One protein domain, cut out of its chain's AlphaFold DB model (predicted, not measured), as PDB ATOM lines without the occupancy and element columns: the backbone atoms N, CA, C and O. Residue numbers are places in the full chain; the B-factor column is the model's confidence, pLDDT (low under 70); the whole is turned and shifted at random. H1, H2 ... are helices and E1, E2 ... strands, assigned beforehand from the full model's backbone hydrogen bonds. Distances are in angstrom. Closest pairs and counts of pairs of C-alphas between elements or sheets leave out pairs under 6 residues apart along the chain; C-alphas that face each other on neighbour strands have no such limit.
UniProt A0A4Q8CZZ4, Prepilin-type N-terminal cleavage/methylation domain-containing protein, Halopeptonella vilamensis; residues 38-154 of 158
ATOM      1  N   THR A  38     112.040 118.001 128.970       84.88
ATOM      2  CA  THR A  38     112.999 118.164 127.867       84.88
ATOM      3  C   THR A  38     112.732 119.435 127.076       84.88
ATOM      4  O   THR A  38     113.679 120.129 126.715       84.88
ATOM      5  N   ASP A  39     111.461 119.774 126.879       86.81
ATOM      6  CA  ASP A  39     111.034 120.963 126.144       86.81
ATOM      7  C   ASP A  39     111.425 122.227 126.921       86.81
ATOM      8  O   ASP A  39     111.971 123.171 126.354       86.81
ATOM      9  N   LEU A  40     111.234 122.221 128.247       88.12
ATOM     10  CA  LEU A  40     111.649 123.321 129.119       88.12
ATOM     11  C   LEU A  40     113.173 123.505 129.127       88.12
ATOM     12  O   LEU A  40     113.657 124.635 129.077       88.12
ATOM     13  N   ALA A  41     113.938 122.410 129.157       88.81
ATOM     14  CA  ALA A  41     115.396 122.475 129.057       88.81
ATOM     15  C   ALA A  41     115.849 123.027 127.693       88.81
ATOM     16  O   ALA A  41     116.793 123.811 127.618       88.81
ATOM     17  N   GLN A  42     115.148 122.664 126.616       90.62
ATOM     18  CA  GLN A  42     115.415 123.190 125.282       90.62
ATOM     19  C   GLN A  42     115.100 124.690 125.176       90.62
ATOM     20  O   GLN A  42     115.882 125.437 124.587       90.62
ATOM     21  N   ALA A  43     113.989 125.141 125.764       90.44
ATOM     22  CA  ALA A  43     113.633 126.556 125.838       90.44
ATOM     23  C   ALA A  43     114.687 127.369 126.604       90.44
ATOM     24  O   ALA A  43     115.116 128.429 126.146       90.44
ATOM     25  N   GLU A  44     115.167 126.834 127.728       91.44
ATOM     26  CA  GLU A  44     116.253 127.430 128.507       91.44
ATOM     27  C   GLU A  44     117.531 127.587 127.667       91.44
ATOM     28  O   GLU A  44     118.131 128.664 127.627       91.44
ATOM     29  N   ASP A  45     117.929 126.536 126.946       92.31
ATOM     30  CA  ASP A  45     119.106 126.557 126.076       92.31
ATOM     31  C   ASP A  45     118.996 127.611 124.967       92.31
ATOM     32  O   ASP A  45     119.977 128.306 124.685       92.31
ATOM     33  N   ILE A  46     117.810 127.762 124.371       92.69
ATOM     34  CA  ILE A  46     117.536 128.756 123.327       92.69
ATOM     35  C   ILE A  46     117.660 130.176 123.880       92.69
ATOM     36  O   ILE A  46     118.380 130.989 123.299       92.69
ATOM     37  N   VAL A  47     117.050 130.469 125.033       92.12
ATOM     38  CA  VAL A  47     117.156 131.796 125.661       92.12
ATOM     39  C   VAL A  47     118.606 132.126 126.003       92.12
ATOM     40  O   VAL A  47     119.097 133.213 125.687       92.12
ATOM     41  N   ILE A  48     119.337 131.185 126.605       92.31
ATOM     42  CA  ILE A  48     120.750 131.386 126.943       92.31
ATOM     43  C   ILE A  48     121.583 131.620 125.680       92.31
ATOM     44  O   ILE A  48     122.470 132.482 125.676       92.31
ATOM     45  N   ALA A  49     121.329 130.857 124.614       93.00
ATOM     46  CA  ALA A  49     122.020 131.014 123.344       93.00
ATOM     47  C   ALA A  49     121.753 132.394 122.734       93.00
ATOM     48  O   ALA A  49     122.710 133.049 122.311       93.00
ATOM     49  N   GLU A  50     120.505 132.865 122.750       93.19
ATOM     50  CA  GLU A  50     120.145 134.158 122.171       93.19
ATOM     51  C   GLU A  50     120.731 135.328 122.964       93.19
ATOM     52  O   GLU A  50     121.354 136.219 122.384       93.19
ATOM     53  N   LEU A  51     120.669 135.281 124.297       91.44
ATOM     54  CA  LEU A  51     121.310 136.281 125.155       91.44
ATOM     55  C   LEU A  51     122.828 136.337 124.927       91.44
ATOM     56  O   LEU A  51     123.411 137.413 124.770       91.44
ATOM     57  N   ARG A  52     123.492 135.176 124.856       91.56
ATOM     58  CA  ARG A  52     124.938 135.101 124.588       91.56
ATOM     59  C   ARG A  52     125.284 135.603 123.193       91.56
ATOM     60  O   ARG A  52     126.296 136.286 123.035       91.56
ATOM     61  N   LYS A  53     124.459 135.292 122.195       90.88
ATOM     62  CA  LYS A  53     124.604 135.748 120.810       90.88
ATOM     63  C   LYS A  53     124.452 137.263 120.716       90.88
ATOM     64  O   LYS A  53     125.335 137.905 120.146       90.88
ATOM     65  N   ALA A  54     123.411 137.842 121.311       89.50
ATOM     66  CA  ALA A  54     123.193 139.287 121.341       89.50
ATOM     67  C   ALA A  54     124.340 140.016 122.050       89.50
ATOM     68  O   ALA A  54     124.930 140.932 121.479       89.50
ATOM     69  N   ARG A  55     124.758 139.538 123.229       87.56
ATOM     70  CA  ARG A  55     125.930 140.061 123.945       87.56
ATOM     71  C   ARG A  55     127.206 139.972 123.112       87.56
ATOM     72  O   ARG A  55     127.958 140.939 123.027       87.56
ATOM     73  N   SER A  56     127.475 138.815 122.509       87.62
ATOM     74  CA  SER A  56     128.659 138.603 121.670       87.62
ATOM     75  C   SER A  56     128.672 139.578 120.498       87.62
ATOM     76  O   SER A  56     129.697 140.197 120.223       87.62
ATOM     77  N   ARG A  57     127.529 139.765 119.830       87.12
ATOM     78  CA  ARG A  57     127.380 140.763 118.766       87.12
ATOM     79  C   ARG A  57     127.628 142.170 119.283       87.12
ATOM     80  O   ARG A  57     128.289 142.933 118.595       87.12
ATOM     81  N   ALA A  58     127.152 142.492 120.481       83.12
ATOM     82  CA  ALA A  58     127.352 143.800 121.084       83.12
ATOM     83  C   ALA A  58     128.853 144.061 121.306       83.12
ATOM     84  O   ALA A  58     129.385 145.059 120.833       83.12
ATOM     85  N   VAL A  59     129.558 143.128 121.957       81.62
ATOM     86  CA  VAL A  59     130.978 143.272 122.336       81.62
ATOM     87  C   VAL A  59     131.929 143.222 121.134       81.62
ATOM     88  O   VAL A  59     132.972 143.874 121.144       81.62
ATOM     89  N   HIS A  60     131.598 142.443 120.100       79.81
ATOM     90  CA  HIS A  60     132.432 142.307 118.901       79.81
ATOM     91  C   HIS A  60     132.104 143.310 117.795       79.81
ATOM     92  O   HIS A  60     132.848 143.398 116.814       79.81
ATOM     93  N   ARG A  61     131.020 144.079 117.925       71.31
ATOM     94  CA  ARG A  61     130.733 145.175 117.007       71.31
ATOM     95  C   ARG A  61     131.725 146.301 117.284       71.31
ATOM     96  O   ARG A  61     131.848 146.778 118.406       71.31
ATOM     97  N   LEU A  62     132.449 146.723 116.250       62.62
ATOM     98  CA  LEU A  62     133.193 147.977 116.307       62.62
ATOM     99  C   LEU A  62     132.163 149.086 116.552       62.62
ATOM    100  O   LEU A  62     131.208 149.150 115.770       62.62
ATOM    101  N   PRO A  63     132.301 149.912 117.607       58.94
ATOM    102  CA  PRO A  63     131.386 151.020 117.810       58.94
ATOM    103  C   PRO A  63     131.442 151.878 116.539       58.94
ATOM    104  O   PRO A  63     132.529 152.335 116.166       58.94
ATOM    105  N   PRO A  64     130.332 152.034 115.796       58.84
ATOM    106  CA  PRO A  64     130.295 153.026 114.734       58.84
ATOM    107  C   PRO A  64     130.633 154.373 115.376       58.84
ATOM    108  O   PRO A  64     130.111 154.701 116.438       58.84
ATOM    109  N   SER A  65     131.513 155.155 114.753       56.41
ATOM    110  CA  SER A  65     132.052 156.392 115.336       56.41
ATOM    111  C   SER A  65     130.992 157.440 115.713       56.41
ATOM    112  O   SER A  65     131.337 158.443 116.327       56.41
ATOM    113  N   ASN A  66     129.725 157.222 115.337       58.62
ATOM    114  CA  ASN A  66     128.648 158.202 115.406       58.62
ATOM    115  C   ASN A  66     127.340 157.665 116.025       58.62
ATOM    116  O   ASN A  66     126.352 158.390 115.985       58.62
ATOM    117  N   ASP A  67     127.292 156.431 116.544       63.59
ATOM    118  CA  ASP A  67     126.063 155.891 117.157       63.59
ATOM    119  C   ASP A  67     126.340 155.405 118.592       63.59
ATOM    120  O   ASP A  67     126.750 154.255 118.787       63.59
ATOM    121  N   PRO A  68     126.180 156.292 119.596       57.72
ATOM    122  CA  PRO A  68     126.326 155.944 121.009       57.72
ATOM    123  C   PRO A  68     125.240 154.972 121.502       57.72
ATOM    124  O   PRO A  68     125.394 154.409 122.586       57.72
ATOM    125  N   ASP A  69     124.205 154.724 120.691       62.12
ATOM    126  CA  ASP A  69     123.054 153.881 121.009       62.12
ATOM    127  C   ASP A  69     123.041 152.586 120.184       62.12
ATOM    128  O   ASP A  69     121.999 151.938 120.056       62.12
ATOM    129  N   ALA A  70     124.196 152.175 119.635       68.56
ATOM    130  CA  ALA A  70     124.362 150.943 118.866       68.56
ATOM    131  C   ALA A  70     124.165 149.689 119.739       68.56
ATOM    132  O   ALA A  70     125.093 148.931 120.031       68.56
ATOM    133  N   ALA A  71     122.926 149.449 120.146       78.50
ATOM    134  CA  ALA A  71     122.545 148.362 121.010       78.50
ATOM    135  C   ALA A  71     122.243 147.099 120.201       78.50
ATOM    136  O   ALA A  71     121.854 147.140 119.028       78.50
ATOM    137  N   GLN A  72     122.451 145.941 120.815       86.56
ATOM    138  CA  GLN A  72     122.039 144.655 120.261       86.56
ATOM    139  C   GLN A  72     120.894 144.099 121.083       86.56
ATOM    140  O   GLN A  72     120.994 143.999 122.300       86.56
ATOM    141  N   VAL A  73     119.809 143.745 120.406       88.19
ATOM    142  CA  VAL A  73     118.599 143.228 121.040       88.19
ATOM    143  C   VAL A  73     118.591 141.709 120.898       88.19
ATOM    144  O   VAL A  73     118.733 141.197 119.789       88.19
ATOM    145  N   ALA A  74     118.466 141.007 122.020       89.25
ATOM    146  CA  ALA A  74     118.054 139.612 122.072       89.25
ATOM    147  C   ALA A  74     116.527 139.575 121.996       89.25
ATOM    148  O   ALA A  74     115.866 140.157 122.858       89.25
ATOM    149  N   ASP A  75     115.990 138.925 120.968       91.38
ATOM    150  CA  ASP A  75     114.552 138.719 120.792       91.38
ATOM    151  C   ASP A  75     114.170 137.352 121.365       91.38
ATOM    152  O   ASP A  75     114.321 136.327 120.705       91.38
ATOM    153  N   LEU A  76     113.772 137.323 122.638       90.81
ATOM    154  CA  LEU A  76     113.474 136.073 123.338       90.81
ATOM    155  C   LEU A  76     112.083 135.562 122.976       90.81
ATOM    156  O   LEU A  76     111.895 134.360 122.805       90.81
ATOM    157  N   GLU A  77     111.126 136.476 122.827       91.25
ATOM    158  CA  GLU A  77     109.759 136.164 122.411       91.25
ATOM    159  C   GLU A  77     109.729 135.521 121.024       91.25
ATOM    160  O   GLU A  77     109.083 134.490 120.855       91.25
ATOM    161  N   GLY A  78     110.471 136.064 120.052       89.88
ATOM    162  CA  GLY A  78     110.539 135.480 118.711       89.88
ATOM    163  C   GLY A  78     111.088 134.049 118.708       89.88
ATOM    164  O   GLY A  78     110.530 133.165 118.053       89.88
ATOM    165  N   GLU A  79     112.153 133.793 119.471       92.62
ATOM    166  CA  GLU A  79     112.788 132.471 119.544       92.62
ATOM    167  C   GLU A  79     111.923 131.451 120.310       92.62
ATOM    168  O   GLU A  79     111.789 130.301 119.883       92.62
ATOM    169  N   ILE A  80     111.281 131.864 121.409       92.12
ATOM    170  CA  ILE A  80     110.363 131.005 122.171       92.12
ATOM    171  C   ILE A  80     109.052 130.768 121.417       92.12
ATOM    172  O   ILE A  80     108.556 129.643 121.414       92.12
ATOM    173  N   GLY A  81     108.523 131.766 120.708       91.19
ATOM    174  CA  GLY A  81     107.371 131.604 119.821       91.19
ATOM    175  C   GLY A  81     107.643 130.568 118.728       91.19
ATOM    176  O   GLY A  81     106.872 129.624 118.560       91.19
ATOM    177  N   ALA A  82     108.805 130.655 118.073       91.44
ATOM    178  CA  ALA A  82     109.222 129.668 117.077       91.44
ATOM    179  C   ALA A  82     109.410 128.258 117.667       91.44
ATOM    180  O   ALA A  82     109.189 127.264 116.974       91.44
ATOM    181  N   LEU A  83     109.828 128.141 118.930       90.56
ATOM    182  CA  LEU A  83     109.906 126.855 119.623       90.56
ATOM    183  C   LEU A  83     108.513 126.292 119.928       90.56
ATOM    184  O   LEU A  83     108.259 125.122 119.641       90.56
ATOM    185  N   ASN A  84     107.620 127.124 120.461       89.94
ATOM    186  CA  ASN A  84     106.240 126.765 120.773       89.94
ATOM    187  C   ASN A  84     105.506 126.244 119.533       89.94
ATOM    188  O   ASN A  84     104.899 125.175 119.590       89.94
ATOM    189  N   ASP A  85     105.667 126.908 118.387       89.62
ATOM    190  CA  ASP A  85     105.099 126.464 117.108       89.62
ATOM    191  C   ASP A  85     105.621 125.086 116.670       89.62
ATOM    192  O   ASP A  85     104.904 124.302 116.046       89.62
ATOM    193  N   ARG A  86     106.881 124.764 116.993       87.94
ATOM    194  CA  ARG A  86     107.522 123.496 116.610       87.94
ATOM    195  C   ARG A  86     107.162 122.339 117.531       87.94
ATOM    196  O   ARG A  86     107.084 121.207 117.056       87.94
ATOM    197  N   LEU A  87     107.010 122.608 118.823       86.06
ATOM    198  CA  LEU A  87     106.751 121.590 119.842       86.06
ATOM    199  C   LEU A  87     105.263 121.461 120.192       86.06
ATOM    200  O   LEU A  87     104.871 120.491 120.835       86.06
ATOM    201  N   GLY A  88     104.422 122.407 119.764       85.56
ATOM    202  CA  GLY A  88     103.027 122.485 120.198       85.56
ATOM    203  C   GLY A  88     102.896 122.820 121.686       85.56
ATOM    204  O   GLY A  88     101.912 122.437 122.318       85.56
ATOM    205  N   THR A  89     103.901 123.487 122.257       84.88
ATOM    206  CA  THR A  89     103.937 123.914 123.659       84.88
ATOM    207  C   THR A  89     103.482 125.361 123.798       84.88
ATOM    208  O   THR A  89     103.451 126.114 122.832       84.88
ATOM    209  N   SER A  90     103.148 125.766 125.022       86.88
ATOM    210  CA  SER A  90     102.893 127.164 125.363       86.88
ATOM    211  C   SER A  90     103.806 127.539 126.526       86.88
ATOM    212  O   SER A  90     103.623 127.089 127.663       86.88
ATOM    213  N   MET A  91     104.859 128.281 126.201       89.62
ATOM    214  CA  MET A  91     105.844 128.806 127.141       89.62
ATOM    215  C   MET A  91     105.938 130.313 126.969       89.62
ATOM    216  O   MET A  91     106.023 130.801 125.841       89.62
ATOM    217  N   GLU A  92     105.964 131.026 128.083       89.94
ATOM    218  CA  GLU A  92     106.128 132.474 128.119       89.94
ATOM    219  C   GLU A  92     107.531 132.818 128.620       89.94
ATOM    220  O   GLU A  92     108.063 132.161 129.519       89.94
ATOM    221  N   VAL A  93     108.139 133.847 128.034       89.50
ATOM    222  CA  VAL A  93     109.447 134.360 128.446       89.50
ATOM    223  C   VAL A  93     109.326 135.817 128.854       89.50
ATOM    224  O   VAL A  93     108.681 136.617 128.180       89.50
ATOM    225  N   CYS A  94     109.950 136.155 129.971       88.12
ATOM    226  CA  CYS A  94     109.924 137.486 130.545       88.12
ATOM    227  C   CYS A  94     111.336 137.845 131.030       88.12
ATOM    228  O   CYS A  94     111.902 137.107 131.833       88.12
ATOM    229  N   PRO A  95     111.925 138.970 130.597       89.25
ATOM    230  CA  PRO A  95     111.410 139.925 129.612       89.25
ATOM    231  C   PRO A  95     111.378 139.346 128.187       89.25
ATOM    232  O   PRO A  95     112.120 138.424 127.864       89.25
ATOM    233  N   VAL A  96     110.557 139.937 127.313       89.44
ATOM    234  CA  VAL A  96     110.442 139.525 125.897       89.44
ATOM    235  C   VAL A  96     111.675 139.880 125.067       89.44
ATOM    236  O   VAL A  96     112.055 139.150 124.151       89.44
ATOM    237  N   LYS A  97     112.329 140.999 125.392       88.56
ATOM    238  CA  LYS A  97     113.528 141.486 124.705       88.56
ATOM    239  C   LYS A  97     114.532 142.029 125.701       88.56
ATOM    240  O   LYS A  97     114.164 142.714 126.655       88.56
ATOM    241  N   VAL A  98     115.808 141.764 125.432       87.94
ATOM    242  CA  VAL A  98     116.934 142.268 126.228       87.94
ATOM    243  C   VAL A  98     117.890 143.023 125.321       87.94
ATOM    244  O   VAL A  98     118.452 142.470 124.379       87.94
ATOM    245  N   ARG A  99     118.084 144.305 125.602       88.00
ATOM    246  CA  ARG A  99     118.966 145.208 124.872       88.00
ATOM    247  C   ARG A  99     120.308 145.304 125.590       88.00
ATOM    248  O   ARG A  99     120.363 145.668 126.758       88.00
ATOM    249  N   PHE A 100     121.387 145.029 124.867       86.31
ATOM    250  CA  PHE A 100     122.766 145.184 125.319       86.31
ATOM    251  C   PHE A 100     123.405 146.399 124.655       86.31
ATOM    252  O   PHE A 100     123.583 146.411 123.433       86.31
ATOM    253  N   THR A 101     123.812 147.373 125.460       82.56
ATOM    254  CA  THR A 101     124.582 148.541 125.017       82.56
ATOM    255  C   THR A 101     126.026 148.372 125.474       82.56
ATOM    256  O   THR A 101     126.280 148.045 126.633       82.56
ATOM    257  N   VAL A 102     126.997 148.557 124.577       78.06
ATOM    258  CA  VAL A 102     128.431 148.439 124.905       78.06
ATOM    259  C   VAL A 102     129.016 149.816 125.159       78.06
ATOM    260  O   VAL A 102     128.619 150.793 124.532       78.06
ATOM    261  N   GLY A 103     129.933 149.888 126.122       69.00
ATOM    262  CA  GLY A 103     130.676 151.107 126.412       69.00
ATOM    263  C   GLY A 103     131.723 151.423 125.347       69.00
ATOM    264  O   GLY A 103     131.828 150.759 124.316       69.00
ATOM    265  N   ASP A 104     132.525 152.442 125.621       66.94
ATOM    266  CA  ASP A 104     133.530 152.927 124.682       66.94
ATOM    267  C   ASP A 104     134.551 151.839 124.291       66.94
ATOM    268  O   ASP A 104     134.767 150.841 124.991       66.94
ATOM    269  N   ALA A 105     135.238 152.055 123.164       61.75
ATOM    270  CA  ALA A 105     136.189 151.107 122.571       61.75
ATOM    271  C   ALA A 105     137.310 150.625 123.524       61.75
ATOM    272  O   ALA A 105     137.959 149.613 123.244       61.75
ATOM    273  N   SER A 106     137.537 151.336 124.633       60.72
ATOM    274  CA  SER A 106     138.515 151.026 125.677       60.72
ATOM    275  C   SER A 106     138.080 149.926 126.647       60.72
ATOM    276  O   SER A 106     138.942 149.189 127.118       60.72
ATOM    277  N   THR A 107     136.788 149.790 126.964       64.62
ATOM    278  CA  THR A 107     136.317 148.806 127.958       64.62
ATOM    279  C   THR A 107     135.825 147.512 127.323       64.62
ATOM    280  O   THR A 107     135.938 146.460 127.952       64.62
ATOM    281  N   ARG A 108     135.312 147.558 126.079       67.62
ATOM    282  CA  ARG A 108     134.702 146.403 125.378       67.62
ATOM    283  C   ARG A 108     133.763 145.591 126.287       67.62
ATOM    284  O   ARG A 108     133.696 144.364 126.201       67.62
ATOM    285  N   SER A 109     133.067 146.273 127.188       70.06
ATOM    286  CA  SER A 109     132.170 145.678 128.171       70.06
ATOM    287  C   SER A 109     130.759 146.208 127.967       70.06
ATOM    288  O   SER A 109     130.561 147.311 127.453       70.06
ATOM    289  N   VAL A 110     129.772 145.417 128.380       75.00
ATOM    290  CA  VAL A 110     128.384 145.876 128.440       75.00
ATOM    291  C   VAL A 110     128.333 147.069 129.398       75.00
ATOM    292  O   VAL A 110     128.813 146.977 130.524       75.00
ATOM    293  N   LYS A 111     127.854 148.210 128.906       76.19
ATOM    294  CA  LYS A 111     127.665 149.448 129.670       76.19
ATOM    295  C   LYS A 111     126.306 149.448 130.349       76.19
ATOM    296  O   LYS A 111     126.199 149.878 131.490       76.19
ATOM    297  N   GLU A 112     125.295 148.974 129.632       77.81
ATOM    298  CA  GLU A 112     123.913 149.010 130.078       77.81
ATOM    299  C   GLU A 112     123.133 147.839 129.484       77.81
ATOM    300  O   GLU A 112     123.370 147.423 128.343       77.81
ATOM    301  N   ILE A 113     122.216 147.310 130.289       81.44
ATOM    302  CA  ILE A 113     121.236 146.316 129.880       81.44
ATOM    303  C   ILE A 113     119.864 146.915 130.149       81.44
ATOM    304  O   ILE A 113     119.586 147.345 131.263       81.44
ATOM    305  N   SER A 114     119.022 146.936 129.124       82.25
ATOM    306  CA  SER A 114     117.654 147.442 129.199       82.25
ATOM    307  C   SER A 114     116.705 146.361 128.697       82.25
ATOM    308  O   SER A 114     117.038 145.623 127.769       82.25
ATOM    309  N   CYS A 115     115.541 146.233 129.319       82.69
ATOM    310  CA  CYS A 115     114.543 145.225 128.976       82.69
ATOM    311  C   CYS A 115     113.234 145.907 128.587       82.69
ATOM    312  O   CYS A 115     112.965 147.019 129.034       82.69
ATOM    313  N   ASP A 116     112.459 145.263 127.718       72.56
ATOM    314  CA  ASP A 116     111.181 145.815 127.252       72.56
ATOM    315  C   ASP A 116     110.133 145.842 128.383       72.56
ATOM    316  O   ASP A 116     110.091 144.929 129.207       72.56
ATOM    317  N   GLU A 117     109.276 146.867 128.404       61.69
ATOM    318  CA  GLU A 117     108.375 147.213 129.527       61.69
ATOM    319  C   GLU A 117     107.195 146.244 129.724       61.69
ATOM    320  O   GLU A 117     106.406 146.389 130.656       61.69
ATOM    321  N   ILE A 118     107.045 145.251 128.844       63.53
ATOM    322  CA  ILE A 118     105.863 144.379 128.793       63.53
ATOM    323  C   ILE A 118     105.794 143.436 130.012       63.53
ATOM    324  O   ILE A 118     104.730 142.903 130.326       63.53
ATOM    325  N   CYS A 119     106.894 143.266 130.749       67.31
ATOM    326  CA  CYS A 119     106.933 142.484 131.980       67.31
ATOM    327  C   CYS A 119     107.777 143.217 133.039       67.31
ATOM    328  O   CYS A 119     108.856 143.711 132.710       67.31
ATOM    329  N   GLU A 120     107.287 143.312 134.286       59.84
ATOM    330  CA  GLU A 120     107.932 144.089 135.364       59.84
ATOM    331  C   GLU A 120     109.431 143.768 135.510       59.84
ATOM    332  O   GLU A 120     109.844 142.609 135.411       59.84
ATOM    333  N   PRO A 121     110.259 144.810 135.677       55.59
ATOM    334  CA  PRO A 121     111.433 144.980 134.845       55.59
ATOM    335  C   PRO A 121     112.634 144.191 135.353       55.59
ATOM    336  O   PRO A 121     112.779 143.857 136.528       55.59
ATOM    337  N   CYS A 122     113.577 144.010 134.437       61.81
ATOM    338  CA  CYS A 122     114.991 144.066 134.758       61.81
ATOM    339  C   CYS A 122     115.249 145.280 135.661       61.81
ATOM    340  O   CYS A 122     115.429 146.379 135.151       61.81
ATOM    341  N   ASP A 123     115.192 145.091 136.981       61.16
ATOM    342  CA  ASP A 123     115.283 146.173 137.959       61.16
ATOM    343  C   ASP A 123     116.498 147.055 137.660       61.16
ATOM    344  O   ASP A 123     117.652 146.635 137.816       61.16
ATOM    345  N   GLU A 124     116.235 148.270 137.189       57.00
ATOM    346  CA  GLU A 124     117.283 149.203 136.806       57.00
ATOM    347  C   GLU A 124     118.214 149.442 138.004       57.00
ATOM    348  O   GLU A 124     117.781 149.732 139.120       57.00
ATOM    349  N   GLY A 125     119.518 149.256 137.789       57.31
ATOM    350  CA  GLY A 125     120.527 149.413 138.836       57.31
ATOM    351  C   GLY A 125     120.804 148.174 139.697       57.31
ATOM    352  O   GLY A 125     121.646 148.263 140.593       57.31
ATOM    353  N   LYS A 126     120.185 147.012 139.438       66.69
ATOM    354  CA  LYS A 126     120.627 145.748 140.055       66.69
ATOM    355  C   LYS A 126     121.840 145.158 139.334       66.69
ATOM    356  O   LYS A 126     122.003 145.262 138.122       66.69
ATOM    357  N   SER A 127     122.709 144.499 140.102       70.06
ATOM    358  CA  SER A 127     123.855 143.750 139.567       70.06
ATOM    359  C   SER A 127     123.444 142.482 138.822       70.06
ATOM    360  O   SER A 127     124.259 141.926 138.086       70.06
ATOM    361  N   GLU A 128     122.206 142.023 139.006       79.19
ATOM    362  CA  GLU A 128     121.661 140.817 138.393       79.19
ATOM    363  C   GLU A 128     120.225 141.048 137.921       79.19
ATOM    364  O   GLU A 128     119.374 141.539 138.663       79.19
ATOM    365  N   TYR A 129     119.973 140.648 136.681       81.12
ATOM    366  CA  TYR A 129     118.683 140.667 136.018       81.12
ATOM    367  C   TYR A 129     118.139 139.246 135.907       81.12
ATOM    368  O   TYR A 129     118.892 138.292 135.688       81.12
ATOM    369  N   ARG A 130     116.822 139.105 136.057       85.75
ATOM    370  CA  ARG A 130     116.131 137.815 136.047       85.75
ATOM    371  C   ARG A 130     115.367 137.660 134.743       85.75
ATOM    372  O   ARG A 130     114.565 138.520 134.403       85.75
ATOM    373  N   VAL A 131     115.614 136.560 134.043       87.25
ATOM    374  CA  VAL A 131     114.837 136.136 132.879       87.25
ATOM    375  C   VAL A 131     114.044 134.900 133.288       87.25
ATOM    376  O   VAL A 131     114.629 133.855 133.565       87.25
ATOM    377  N   SER A 132     112.727 135.027 133.399       87.88
ATOM    378  CA  SER A 132     111.820 133.930 133.707       87.88
ATOM    379  C   SER A 132     111.304 133.264 132.434       87.88
ATOM    380  O   SER A 132     110.964 133.911 131.447       87.88
ATOM    381  N   LEU A 133     111.246 131.940 132.481       89.12
ATOM    382  CA  LEU A 133     110.613 131.068 131.505       89.12
ATOM    383  C   LEU A 133     109.494 130.322 132.220       89.12
ATOM    384  O   LEU A 133     109.766 129.477 133.074       89.12
ATOM    385  N   THR A 134     108.252 130.638 131.887       89.12
ATOM    386  CA  THR A 134     107.069 130.073 132.532       89.12
ATOM    387  C   THR A 134     106.390 129.106 131.565       89.12
ATOM    388  O   THR A 134     105.807 129.546 130.573       89.12
ATOM    389  N   PRO A 135     106.470 127.784 131.797       87.62
ATOM    390  CA  PRO A 135     105.663 126.835 131.042       87.62
ATOM    391  C   PRO A 135     104.190 126.940 131.461       87.62
ATOM    392  O   PRO A 135     103.883 127.314 132.590       87.62
ATOM    393  N   THR A 136     103.269 126.544 130.578       83.25
ATOM    394  CA  THR A 136     101.829 126.455 130.916       83.25
ATOM    395  C   THR A 136     101.564 125.498 132.082       83.25
ATOM    396  O   THR A 136     100.617 125.682 132.843       83.25
ATOM    397  N   GLU A 137     102.406 124.475 132.233       80.06
ATOM    398  CA  GLU A 137     102.317 123.493 133.305       80.06
ATOM    399  C   GLU A 137     103.717 123.248 133.888       80.06
ATOM    400  O   GLU A 137     104.622 122.792 133.186       80.06
ATOM    401  N   GLY A 138     103.904 123.579 135.168       78.75
ATOM    402  CA  GLY A 138     105.167 123.406 135.890       78.75
ATOM    403  C   GLY A 138     105.685 124.685 136.547       78.75
ATOM    404  O   GLY A 138     105.049 125.736 136.504       78.75
ATOM    405  N   ASP A 139     106.853 124.569 137.176       84.06
ATOM    406  CA  ASP A 139     107.511 125.696 137.835       84.06
ATOM    407  C   ASP A 139     108.281 126.560 136.825       84.06
ATOM    408  O   ASP A 139     108.912 126.022 135.902       84.06
ATOM    409  N   PRO A 140     108.298 127.892 137.009       85.31
ATOM    410  CA  PRO A 140     109.081 128.774 136.165       85.31
ATOM    411  C   PRO A 140     110.582 128.520 136.346       85.31
ATOM    412  O   PRO A 140     111.087 128.324 137.456       85.31
ATOM    413  N   ARG A 141     111.324 128.577 135.240       87.50
ATOM    414  CA  ARG A 141     112.791 128.576 135.242       87.50
ATOM    415  C   ARG A 141     113.292 130.005 135.272       87.50
ATOM    416  O   ARG A 141     112.835 130.838 134.502       87.50
ATOM    417  N   ILE A 142     114.245 130.276 136.154       87.62
ATOM    418  CA  ILE A 142     114.877 131.590 136.270       87.62
ATOM    419  C   ILE A 142     116.300 131.472 135.738       87.62
ATOM    420  O   ILE A 142     117.088 130.667 136.232       87.62
ATOM    421  N   ILE A 143     116.615 132.290 134.743       88.50
ATOM    422  CA  ILE A 143     117.947 132.470 134.178       88.50
ATOM    423  C   ILE A 143     118.476 133.815 134.673       88.50
ATOM    424  O   ILE A 143     117.768 134.823 134.637       88.50
ATOM    425  N   CYS A 144     119.729 133.838 135.117       88.06
ATOM    426  CA  CYS A 144     120.333 135.038 135.677       88.06
ATOM    427  C   CYS A 144     121.287 135.674 134.676       88.06
ATOM    428  O   CYS A 144     122.143 135.017 134.072       88.06
ATOM    429  N   LEU A 145     121.134 136.980 134.519       86.69
ATOM    430  CA  LEU A 145     121.945 137.810 133.655       86.69
ATOM    431  C   LEU A 145     122.673 138.836 134.517       86.69
ATOM    432  O   LEU A 145     122.064 139.710 135.121       86.69
ATOM    433  N   ASN A 146     123.995 138.756 134.567       85.00
ATOM    434  CA  ASN A 146     124.799 139.717 135.303       85.00
ATOM    435  C   ASN A 146     124.726 141.092 134.620       85.00
ATOM    436  O   ASN A 146     125.154 141.245 133.475       85.00
ATOM    437  N   GLY A 147     124.227 142.096 135.336       77.94
ATOM    438  CA  GLY A 147     123.959 143.429 134.809       77.94
ATOM    439  C   GLY A 147     125.194 144.229 134.413       77.94
ATOM    440  O   GLY A 147     125.121 145.085 133.538       77.94
ATOM    441  N   GLN A 148     126.353 143.907 134.989       75.56
ATOM    442  CA  GLN A 148     127.612 144.601 134.703       75.56
ATOM    443  C   GLN A 148     128.368 143.992 133.519       75.56
ATOM    444  O   GLN A 148     129.085 144.675 132.795       75.56
ATOM    445  N   THR A 149     128.257 142.678 133.331       78.69
ATOM    446  CA  THR A 149     129.046 141.941 132.331       78.69
ATOM    447  C   THR A 149     128.205 141.422 131.168       78.69
ATOM    448  O   THR A 149     128.766 140.960 130.166       78.69
ATOM    449  N   GLY A 150     126.877 141.437 131.304       79.31
ATOM    450  CA  GLY A 150     125.921 140.754 130.434       79.31
ATOM    451  C   GLY A 150     126.065 139.234 130.439       79.31
ATOM    452  O   GLY A 150     125.570 138.573 129.531       79.31
ATOM    453  N   ARG A 151     126.818 138.655 131.379       85.00
ATOM    454  CA  ARG A 151     127.059 137.212 131.419       85.00
ATOM    455  C   ARG A 151     125.792 136.480 131.856       85.00
ATOM    456  O   ARG A 151     125.142 136.892 132.806       85.00
ATOM    457  N   VAL A 152     125.489 135.383 131.168       87.75
ATOM    458  CA  VAL A 152     124.333 134.524 131.449       87.75
ATOM    459  C   VAL A 152     124.800 133.262 132.162       87.75
ATOM    460  O   VAL A 152     125.600 132.502 131.594       87.75
ATOM    461  N   ASP A 153     124.269 133.024 133.357       82.69
ATOM    462  CA  ASP A 153     124.530 131.834 134.163       82.69
ATOM    463  C   ASP A 153     123.208 131.120 134.517       82.69
ATOM    464  O   ASP A 153     122.156 131.739 134.664       82.69
ATOM    465  N   ARG A 154     123.275 129.785 134.637       79.38
ATOM    466  CA  ARG A 154     122.147 128.918 135.052       79.38
ATOM    467  C   ARG A 154     121.990 128.819 136.572       79.38
ATOM    468  O   ARG A 154     121.145 128.085 137.070       79.38
TER     469      ARG A 154
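AT A GLANCE: This is residues 38 to 154 of the 158 residues of the protein "Prepilin-type N-terminal cleavage/methylation domain-containing protein" of Halopeptonella vilamensis (UniProt A0A4Q8CZZ4). Two small three-stranded sheets, joined where E2 runs on into E3, make a long wall, and the long helix H1 spans both sheets on one side of it. The shorter helix H2 covers E2, next to the first half of H1, and the whole is elongated, with spans of 46 by 27 by 23 A. The printed part has 117 residues, with two named helices and six named strands in the order H1 E1 H2 E2 E3 E4 E5 E6. The sheets run E2 E5 E6 and E1 E3 E4, both antiparallel throughout; the class is mixed, helices and strands. It is compact, with a radius of gyration of the C-alphas of 14.5 A.

IN THESE COORDINATES: In one sheet, E2 is residues 91 to 94, E5 residues 128 to 135, 22.5 A long, and E6 residues 141 to 146, 16.4 A, ending at C-alpha 146 (124.799, 139.717, 135.303). In the other, E1 is residues 72 to 75, E3 residues 97 to 102, 16.4 A, and E4 residues 110 to 115, 13.9 A. H1, residues 38 to 60, measures 32.3 A from C-alpha 38 (112.999, 118.164, 127.867) to C-alpha 60 (132.432, 142.307, 118.901). H2 is residues 76 to 87, 16.3 A.

HOW THE PARTS SIT: In the sheet E2 E5 E6, N 92 and O 134 are 2.9 A apart between E2 and E5, and N 131 and O 143 are 2.8 A apart in the hairpin E5 and E6, both within hydrogen-bond range. H1 and H2 are on the same face of this sheet, two layers, helices on one face. H1 is over E5 at a height over the sheet of 9.7 A, and the C-alphas of Leu 40 and Pro 135, their closest, are 7.2 A apart. H2 is over E2 and runs along it, at 7 degrees on the local plane; their closest C-alphas, of Glu 77 and Val 93, are 6.3 A apart. H1 and H2 touch, closest at the C-alphas of Val 47 and Leu 76, 6.1 A, at a shallow tilt of 33 degrees, only just short of steep, opposite ways. E2 runs on into E3 across a break of 2 residues, at 38 degrees. In the sheet E1 E3 E4, N 74 and O 98 are 2.8 A apart between E1 and E3, and N 99 and O 114 are 2.7 A apart in the hairpin E3 and E4, both within hydrogen-bond range. H1 is on one face of this sheet too, again two layers, over E1 at a height of 10.3 A; the closest C-alphas of H1 and E1, of Ala 54 and Ala 74, are 5.2 A apart. E3 and E5 are apart. In H1 and H2 every O i to N i+4 pair is within hydrogen-bond range.

THE WHOLE: The two C-alphas farthest apart, of Ser 65 and Glu 137, are 47.8 A apart. The printed part has no cut. The links H1 to E1 and E4 to E5 are long. The pLDDT is under 70 in residues 62 to 70, 103 to 108 and 117 to 126.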